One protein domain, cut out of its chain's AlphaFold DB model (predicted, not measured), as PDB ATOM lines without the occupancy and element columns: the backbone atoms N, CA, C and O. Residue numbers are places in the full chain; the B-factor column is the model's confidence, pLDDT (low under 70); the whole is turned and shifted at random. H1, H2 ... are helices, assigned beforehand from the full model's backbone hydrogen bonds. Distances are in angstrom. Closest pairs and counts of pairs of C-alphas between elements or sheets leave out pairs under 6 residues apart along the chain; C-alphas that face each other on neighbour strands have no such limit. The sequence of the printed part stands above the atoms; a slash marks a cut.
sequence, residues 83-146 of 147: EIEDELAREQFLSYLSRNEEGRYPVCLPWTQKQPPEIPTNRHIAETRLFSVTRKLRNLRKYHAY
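Overview. This is residues 83 to 146 of the 147 residues of an uncharacterized protein of Araneus ventricosus (UniProt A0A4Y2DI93). A straight helix, H2, makes one end of a long rod, with the tiny H3 folding back at its tip; a long looped link joins it to H1 at the other end. The printed part has 64 residues with three named helices, H1, H2, H3 along the chain, and no named strand: all helix. It is extended, with a radius of gyration of the C-alphas of 20.4 A and spans of 61 by 22 by 17 A.

Along the chain. Find C-alpha 123 at (0.964, -12.016, 3.094); from there H2 runs 24.2 A to residue 139. H3, residues 143 to 146, ends at (3.160, -22.961, -15.325). H1, residues 83 to 96, begins at (22.384, -28.695, 32.677) and is 20.0 A long.

Arrangement. H2 and H3 are close but not clearly touching; their closest C-alphas, Leu 137 and Tyr 143, are 5.1 A apart. H1 is apart from both. In H1 and H2 every O i to N i+4 pair is within hydrogen-bond range; H3 is too short for one.

Size, cuts and confidence. The farthest C-alphas, Ile 84 and Arg 141, are 61.6 A apart. The printed part has no cut. The link H1 to H2 is long, 26 residues; residues 99 to 104 stand free. Look for pLDDT under 70 at residues 96, 98, 110 and 112 to 116.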
ATOM      1  N   GLU A  83      23.639 -28.154  32.183       73.69
ATOM      2  CA  GLU A  83      22.384 -28.695  32.677       73.69
ATOM      3  C   GLU A  83      21.395 -27.619  33.168       73.69
ATOM      4  O   GLU A  83      20.223 -27.690  32.829       73.69
ATOM      5  N   ILE A  84      21.842 -26.607  33.918       75.81
ATOM      6  CA  ILE A  84      21.017 -25.486  34.403       75.81
ATOM      7  C   ILE A  84      20.604 -24.571  33.244       75.81
ATOM      8  O   ILE A  84      19.456 -24.129  33.204       75.81
ATOM      9  N   GLU A  85      21.511 -24.279  32.302       74.06
ATOM     10  CA  GLU A  85      21.163 -23.491  31.105       74.06
ATOM     11  C   GLU A  85      20.124 -24.234  30.250       74.06
ATOM     12  O   GLU A  85      19.138 -23.637  29.812       74.06
ATOM     13  N   ASP A  86      20.309 -25.544  30.072       77.88
ATOM     14  CA  ASP A  86      19.393 -26.407  29.330       77.88
ATOM     15  C   ASP A  86      18.026 -26.529  30.030       77.88
ATOM     16  O   ASP A  86      16.993 -26.483  29.360       77.88
ATOM     17  N   GLU A  87      17.989 -26.652  31.362       82.94
ATOM     18  CA  GLU A  87      16.745 -26.693  32.147       82.94
ATOM     19  C   GLU A  87      15.978 -25.367  32.029       82.94
ATOM     20  O   GLU A  87      14.789 -25.363  31.712       82.94
ATOM     21  N   LEU A  88      16.668 -24.228  32.165       80.50
ATOM     22  CA  LEU A  88      16.061 -22.906  32.005       80.50
ATOM     23  C   LEU A  88      15.502 -22.711  30.590       80.50
ATOM     24  O   LEU A  88      14.395 -22.198  30.421       80.50
ATOM     25  N   ALA A  89      16.241 -23.145  29.566       76.06
ATOM     26  CA  ALA A  89      15.783 -23.088  28.182       76.06
ATOM     27  C   ALA A  89      14.540 -23.967  27.958       76.06
ATOM     28  O   ALA A  89      13.629 -23.564  27.230       76.06
ATOM     29  N   ARG A  90      14.466 -25.141  28.599       80.31
ATOM     30  CA  ARG A  90      13.294 -26.030  28.550       80.31
ATOM     31  C   ARG A  90      12.080 -25.411  29.228       80.31
ATOM     32  O   ARG A  90      11.006 -25.406  28.630       80.31
ATOM     33  N   GLU A  91      12.231 -24.874  30.434       82.88
ATOM     34  CA  GLU A  91      11.136 -24.217  31.156       82.88
ATOM     35  C   GLU A  91      10.608 -23.006  30.384       82.88
ATOM     36  O   GLU A  91       9.397 -22.862  30.188       82.88
ATOM     37  N   GLN A  92      11.513 -22.172  29.861       78.75
ATOM     38  CA  GLN A  92      11.151 -21.046  29.003       78.75
ATOM     39  C   GLN A  92      10.401 -21.525  27.761       78.75
ATOM     40  O   GLN A  92       9.324 -21.008  27.465       78.75
ATOM     41  N   PHE A  93      10.915 -22.540  27.066       77.88
ATOM     42  CA  PHE A  93      10.267 -23.117  25.892       77.88
ATOM     43  C   PHE A  93       8.842 -23.588  26.201       77.88
ATOM     44  O   PHE A  93       7.910 -23.183  25.510       77.88
ATOM     45  N   LEU A  94       8.650 -24.364  27.272       78.94
ATOM     46  CA  LEU A  94       7.332 -24.853  27.685       78.94
ATOM     47  C   LEU A  94       6.363 -23.716  28.033       78.94
ATOM     48  O   LEU A  94       5.181 -23.811  27.711       78.94
ATOM     49  N   SER A  95       6.855 -22.629  28.634       76.06
ATOM     50  CA  SER A  95       6.022 -21.468  28.974       76.06
ATOM     51  C   SER A  95       5.494 -20.712  27.744       76.06
ATOM     52  O   SER A  95       4.392 -20.166  27.791       76.06
ATOM     53  N   TYR A  96       6.242 -20.713  26.632       68.00
ATOM     54  CA  TYR A  96       5.896 -20.000  25.394       68.00
ATOM     55  C   TYR A  96       5.148 -20.847  24.356       68.00
ATOM     56  O   TYR A  96       4.736 -20.308  23.331       68.00
ATOM     57  N   LEU A  97       4.936 -22.147  24.595       71.94
ATOM     58  CA  LEU A  97       4.198 -23.041  23.692       71.94
ATOM     59  C   LEU A  97       2.678 -22.791  23.716       71.94
ATOM     60  O   LEU A  97       1.875 -23.693  23.963       71.94
ATOM     61  N   SER A  98       2.257 -21.571  23.407       68.81
ATOM     62  CA  SER A  98       0.874 -21.264  23.065       68.81
ATOM     63  C   SER A  98       0.708 -21.234  21.547       68.81
ATOM     64  O   SER A  98       1.614 -20.892  20.788       68.81
ATOM     65  N   ARG A  99      -0.455 -21.681  21.070       74.38
ATOM     66  CA  ARG A  99      -0.786 -21.637  19.645       74.38
ATOM     67  C   ARG A  99      -1.370 -20.262  19.339       74.38
ATOM     68  O   ARG A  99      -2.387 -19.898  19.921       74.38
ATOM     69  N   ASN A 100      -0.752 -19.531  18.417       73.00
ATOM     70  CA  ASN A 100      -1.257 -18.231  17.974       73.00
ATOM     71  C   ASN A 100      -2.586 -18.390  17.222       73.00
ATOM     72  O   ASN A 100      -2.911 -19.480  16.746       73.00
ATOM     73  N   GLU A 101      -3.318 -17.289  17.031       76.69
ATOM     74  CA  GLU A 101      -4.585 -17.254  16.278       76.69
ATOM     75  C   GLU A 101      -4.445 -17.794  14.839       76.69
ATOM     76  O   GLU A 101      -5.363 -18.408  14.301       76.69
ATOM     77  N   GLU A 102      -3.257 -17.666  14.236       73.19
ATOM     78  CA  GLU A 102      -2.921 -18.226  12.916       73.19
ATOM     79  C   GLU A 102      -2.556 -19.727  12.938       73.19
ATOM     80  O   GLU A 102      -2.190 -20.313  11.917       73.19
ATOM     81  N   GLY A 103      -2.593 -20.369  14.106       77.12
ATOM     82  CA  GLY A 103      -2.297 -21.786  14.276       77.12
ATOM     83  C   GLY A 103      -0.809 -22.154  14.349       77.12
ATOM     84  O   GLY A 103      -0.510 -23.349  14.332       77.12
ATOM     85  N   ARG A 104       0.099 -21.170  14.432       78.44
ATOM     86  CA  ARG A 104       1.566 -21.333  14.538       78.44
ATOM     87  C   ARG A 104       2.041 -21.286  15.998       78.44
ATOM     88  O   ARG A 104       1.402 -20.636  16.819       78.44
ATOM     89  N   TYR A 105       3.175 -21.923  16.292       77.31
ATOM     90  CA  TYR A 105       3.846 -21.856  17.598       77.31
ATOM     91  C   TYR A 105       4.977 -20.816  17.548       77.31
ATOM     92  O   TYR A 105       5.935 -21.025  16.796       77.31
ATOM     93  N   PRO A 106       4.895 -19.695  18.284       72.62
ATOM     94  CA  PRO A 106       6.013 -18.780  18.429       72.62
ATOM     95  C   PRO A 106       7.026 -19.394  19.403       72.62
ATOM     96  O   PRO A 106       6.674 -19.867  20.478       72.62
ATOM     97  N   VAL A 107       8.300 -19.417  19.020       72.62
ATOM     98  CA  VAL A 107       9.371 -19.998  19.838       72.62
ATOM     99  C   VAL A 107      10.483 -18.966  19.985       72.62
ATOM    100  O   VAL A 107      10.931 -18.393  18.991       72.62
ATOM    101  N   CYS A 108      10.928 -18.721  21.220       70.56
ATOM    102  CA  CYS A 108      12.137 -17.940  21.477       70.56
ATOM    103  C   CYS A 108      13.372 -18.733  21.047       70.56
ATOM    104  O   CYS A 108      13.451 -19.939  21.277       70.56
ATOM    105  N   LEU A 109      14.374 -18.060  20.478       72.56
ATOM    106  CA  LEU A 109      15.669 -18.707  20.267       72.56
ATOM    107  C   LEU A 109      16.349 -18.936  21.632       72.56
ATOM    108  O   LEU A 109      16.313 -18.014  22.453       72.56
ATOM    109  N   PRO A 110      17.023 -20.086  21.855       64.75
ATOM    110  CA  PRO A 110      17.593 -20.470  23.155       64.75
ATOM    111  C   PRO A 110      18.546 -19.439  23.781       64.75
ATOM    112  O   PRO A 110      18.689 -19.369  24.993       64.75
ATOM    113  N   TRP A 111      19.194 -18.614  22.957       70.00
ATOM    114  CA  TRP A 111      20.137 -17.577  23.389       70.00
ATOM    115  C   TRP A 111      19.492 -16.193  23.595       70.00
ATOM    116  O   TRP A 111      20.199 -15.202  23.778       70.00
ATOM    117  N   THR A 112      18.160 -16.090  23.552       65.38
ATOM    118  CA  THR A 112      17.418 -14.825  23.713       65.38
ATOM    119  C   THR A 112      16.408 -14.953  24.844       65.38
ATOM    120  O   THR A 112      15.420 -15.663  24.727       65.38
ATOM    121  N   GLN A 113      16.614 -14.197  25.923       60.81
ATOM    122  CA  GLN A 113      15.752 -14.210  27.118       60.81
ATOM    123  C   GLN A 113      14.442 -13.412  26.957       60.81
ATOM    124  O   GLN A 113      13.690 -13.247  27.914       60.81
ATOM    125  N   LYS A 114      14.182 -12.843  25.776       66.38
ATOM    126  CA  LYS A 114      13.022 -11.973  25.525       66.38
ATOM    127  C   LYS A 114      11.899 -12.764  24.863       66.38
ATOM    128  O   LYS A 114      12.185 -13.699  24.121       66.38
ATOM    129  N   GLN A 115      10.652 -12.348  25.101       67.44
ATOM    130  CA  GLN A 115       9.486 -12.855  24.369       67.44
ATOM    131  C   GLN A 115       9.743 -12.787  22.853       67.44
ATOM    132  O   GLN A 115      10.409 -11.839  22.406       67.44
ATOM    133  N   PRO A 116       9.241 -13.753  22.056       66.81
ATOM    134  CA  PRO A 116       9.439 -13.733  20.616       66.81
ATOM    135  C   PRO A 116       8.842 -12.436  20.059       66.81
ATOM    136  O   PRO A 116       7.700 -12.116  20.397       66.81
ATOM    137  N   PRO A 117       9.570 -11.671  19.229       71.69
ATOM    138  CA  PRO A 117       8.976 -10.511  18.585       71.69
ATOM    139  C   PRO A 117       7.817 -10.966  17.694       71.69
ATOM    140  O   PRO A 117       7.923 -11.981  17.000       71.69
ATOM    141  N   GLU A 118       6.727 -10.203  17.684       73.31
ATOM    142  CA  GLU A 118       5.652 -10.422  16.720       73.31
ATOM    143  C   GLU A 118       6.199 -10.205  15.306       73.31
ATOM    144  O   GLU A 118       6.647  -9.114  14.942       73.31
ATOM    145  N   ILE A 119       6.213 -11.274  14.507       75.12
ATOM    146  CA  ILE A 119       6.669 -11.212  13.121       75.12
ATOM    147  C   ILE A 119       5.500 -10.694  12.274       75.12
ATOM    148  O   ILE A 119       4.465 -11.361  12.219       75.12
ATOM    149  N   PRO A 120       5.639  -9.549  11.584       77.19
ATOM    150  CA  PRO A 120       4.565  -9.014  10.760       77.19
ATOM    151  C   PRO A 120       4.267  -9.931   9.568       77.19
ATOM    152  O   PRO A 120       5.165 -10.491   8.928       77.19
ATOM    153  N   THR A 121       2.987 -10.059   9.229       81.31
ATOM    154  CA  THR A 121       2.533 -10.956   8.167       81.31
ATOM    155  C   THR A 121       2.872 -10.393   6.778       81.31
ATOM    156  O   THR A 121       2.230  -9.474   6.276       81.31
ATOM    157  N   ASN A 122       3.825 -11.017   6.077       89.31
ATOM    158  CA  ASN A 122       4.218 -10.649   4.700       89.31
ATOM    159  C   ASN A 122       3.190 -11.027   3.612       89.31
ATOM    160  O   ASN A 122       3.467 -10.892   2.416       89.31
ATOM    161  N   ARG A 123       2.002 -11.504   3.999       87.62
ATOM    162  CA  ARG A 123       0.964 -12.016   3.094       87.62
ATOM    163  C   ARG A 123       0.548 -10.986   2.048       87.62
ATOM    164  O   ARG A 123       0.598 -11.284   0.862       87.62
ATOM    165  N   HIS A 124       0.225  -9.764   2.470       90.88
ATOM    166  CA  HIS A 124      -0.217  -8.709   1.553       90.88
ATOM    167  C   HIS A 124       0.848  -8.360   0.496       90.88
ATOM    168  O   HIS A 124       0.544  -8.184  -0.687       90.88
ATOM    169  N   ILE A 125       2.120  -8.307   0.906       92.56
ATOM    170  CA  ILE A 125       3.247  -8.035   0.006       92.56
ATOM    171  C   ILE A 125       3.412  -9.185  -0.993       92.56
ATOM    172  O   ILE A 125       3.594  -8.943  -2.187       92.56
ATOM    173  N   ALA A 126       3.340 -10.431  -0.516       93.62
ATOM    174  CA  ALA A 126       3.440 -11.617  -1.358       93.62
ATOM    175  C   ALA A 126       2.295 -11.687  -2.381       93.62
ATOM    176  O   ALA A 126       2.560 -11.868  -3.568       93.62
ATOM    177  N   GLU A 127       1.052 -11.456  -1.953       95.19
ATOM    178  CA  GLU A 127      -0.129 -11.412  -2.824       95.19
ATOM    179  C   GLU A 127       0.006 -10.317  -3.889       95.19
ATOM    180  O   GLU A 127      -0.151 -10.579  -5.080       95.19
ATOM    181  N   THR A 128       0.396  -9.101  -3.499       95.75
ATOM    182  CA  THR A 128       0.581  -7.985  -4.441       95.75
ATOM    183  C   THR A 128       1.654  -8.293  -5.489       95.75
ATOM    184  O   THR A 128       1.468  -8.049  -6.688       95.75
ATOM    185  N   ARG A 129       2.788  -8.868  -5.062       96.50
ATOM    186  CA  ARG A 129       3.854  -9.311  -5.974       96.50
ATOM    187  C   ARG A 129       3.351 -10.401  -6.915       96.50
ATOM    188  O   ARG A 129       3.610 -10.314  -8.116       96.50
ATOM    189  N   LEU A 130       2.595 -11.366  -6.398       95.50
ATOM    190  CA  LEU A 130       1.995 -12.439  -7.184       95.50
ATOM    191  C   LEU A 130       1.044 -11.888  -8.253       95.50
ATOM    192  O   LEU A 130       1.195 -12.237  -9.421       95.50
ATOM    193  N   PHE A 131       0.125 -10.982  -7.904       95.56
ATOM    194  CA  PHE A 131      -0.792 -10.350  -8.863       95.56
ATOM    195  C   PHE A 131      -0.052  -9.579  -9.961       95.56
ATOM    196  O   PHE A 131      -0.392  -9.663 -11.142       95.56
ATOM    197  N   SER A 132       1.001  -8.846  -9.595       95.19
ATOM    198  CA  SER A 132       1.820  -8.111 -10.562       95.19
ATOM    199  C   SER A 132       2.541  -9.049 -11.537       95.19
ATOM    200  O   SER A 132       2.512  -8.825 -12.751       95.19
ATOM    201  N   VAL A 133       3.155 -10.122 -11.027       94.50
ATOM    202  CA  VAL A 133       3.868 -11.120 -11.839       94.50
ATOM    203  C   VAL A 133       2.903 -11.892 -12.733       94.50
ATOM    204  O   VAL A 133       3.141 -11.992 -13.937       94.50
ATOM    205  N   THR A 134       1.783 -12.371 -12.192       93.69
ATOM    206  CA  THR A 134       0.756 -13.080 -12.971       93.69
ATOM    207  C   THR A 134       0.174 -12.197 -14.074       93.69
ATOM    208  O   THR A 134       0.053 -12.653 -15.211       93.69
ATOM    209  N   ARG A 135      -0.082 -10.906 -13.810       94.06
ATOM    210  CA  ARG A 135      -0.502  -9.946 -14.847       94.06
ATOM    211  C   ARG A 135       0.541  -9.803 -15.960       94.06
ATOM    212  O   ARG A 135       0.185  -9.850 -17.135       94.06
ATOM    213  N   LYS A 136       1.826  -9.670 -15.616       94.94
ATOM    214  CA  LYS A 136       2.917  -9.597 -16.609       94.94
ATOM    215  C   LYS A 136       3.020 -10.878 -17.443       94.94
ATOM    216  O   LYS A 136       3.165 -10.797 -18.659       94.94
ATOM    217  N   LEU A 137       2.912 -12.048 -16.816       93.62
ATOM    218  CA  LEU A 137       2.983 -13.344 -17.499       93.62
ATOM    219  C   LEU A 137       1.805 -13.574 -18.450       93.62
ATOM    220  O   LEU A 137       2.008 -14.085 -19.553       93.62
ATOM    221  N   ARG A 138       0.595 -13.152 -18.061       91.50
ATOM    222  CA  ARG A 138      -0.591 -13.177 -18.933       91.50
ATOM    223  C   ARG A 138      -0.420 -12.260 -20.143       91.50
ATOM    224  O   ARG A 138      -0.671 -12.699 -21.260       91.50
ATOM    225  N   ASN A 139       0.104 -11.045 -19.950       93.44
ATOM    226  CA  ASN A 139       0.406 -10.127 -21.058       93.44
ATOM    227  C   ASN A 139       1.441 -10.707 -22.036       93.44
ATOM    228  O   ASN A 139       1.338 -10.498 -23.240       93.44
ATOM    229  N   LEU A 140       2.414 -11.468 -21.529       94.19
ATOM    230  CA  LEU A 140       3.426 -12.146 -22.343       94.19
ATOM    231  C   LEU A 140       2.947 -13.481 -22.938       94.19
ATOM    232  O   LEU A 140       3.734 -14.138 -23.615       94.19
ATOM    233  N   ARG A 141       1.704 -13.913 -22.669       90.50
ATOM    234  CA  ARG A 141       1.166 -15.247 -23.015       90.50
ATOM    235  C   ARG A 141       2.044 -16.421 -22.545       90.50
ATOM    236  O   ARG A 141       1.970 -17.512 -23.096       90.50
ATOM    237  N   LYS A 142       2.859 -16.211 -21.508       90.94
ATOM    238  CA  LYS A 142       3.753 -17.228 -20.918       90.94
ATOM    239  C   LYS A 142       3.151 -17.915 -19.695       90.94
ATOM    240  O   LYS A 142       3.794 -18.765 -19.097       90.94
ATOM    241  N   TYR A 143       1.935 -17.528 -19.312       88.81
ATOM    242  CA  TYR A 143       1.267 -18.060 -18.129       88.81
ATOM    243  C   TYR A 143       1.029 -19.576 -18.224       88.81
ATOM    244  O   TYR A 143       1.310 -20.286 -17.272       88.81
ATOM    245  N   HIS A 144       0.640 -20.071 -19.404       88.25
ATOM    246  CA  HIS A 144       0.367 -21.493 -19.662       88.25
ATOM    247  C   HIS A 144       1.569 -22.433 -19.487       88.25
ATOM    248  O   HIS A 144       1.393 -23.641 -19.469       88.25
ATOM    249  N   ALA A 145       2.794 -21.909 -19.376       90.38
ATOM    250  CA  ALA A 145       3.978 -22.729 -19.106       90.38
ATOM    251  C   ALA A 145       4.085 -23.179 -17.633       90.38
ATOM    252  O   ALA A 145       5.028 -23.887 -17.291       90.38
ATOM    253  N   TYR A 146       3.170 -22.723 -16.772       81.44
ATOM    254  CA  TYR A 146       3.160 -22.961 -15.325       81.44
ATOM    255  C   TYR A 146       1.838 -23.569 -14.816       81.44
ATOM    256  O   TYR A 146       1.651 -23.615 -13.600       81.44
TER     257      TYR A 146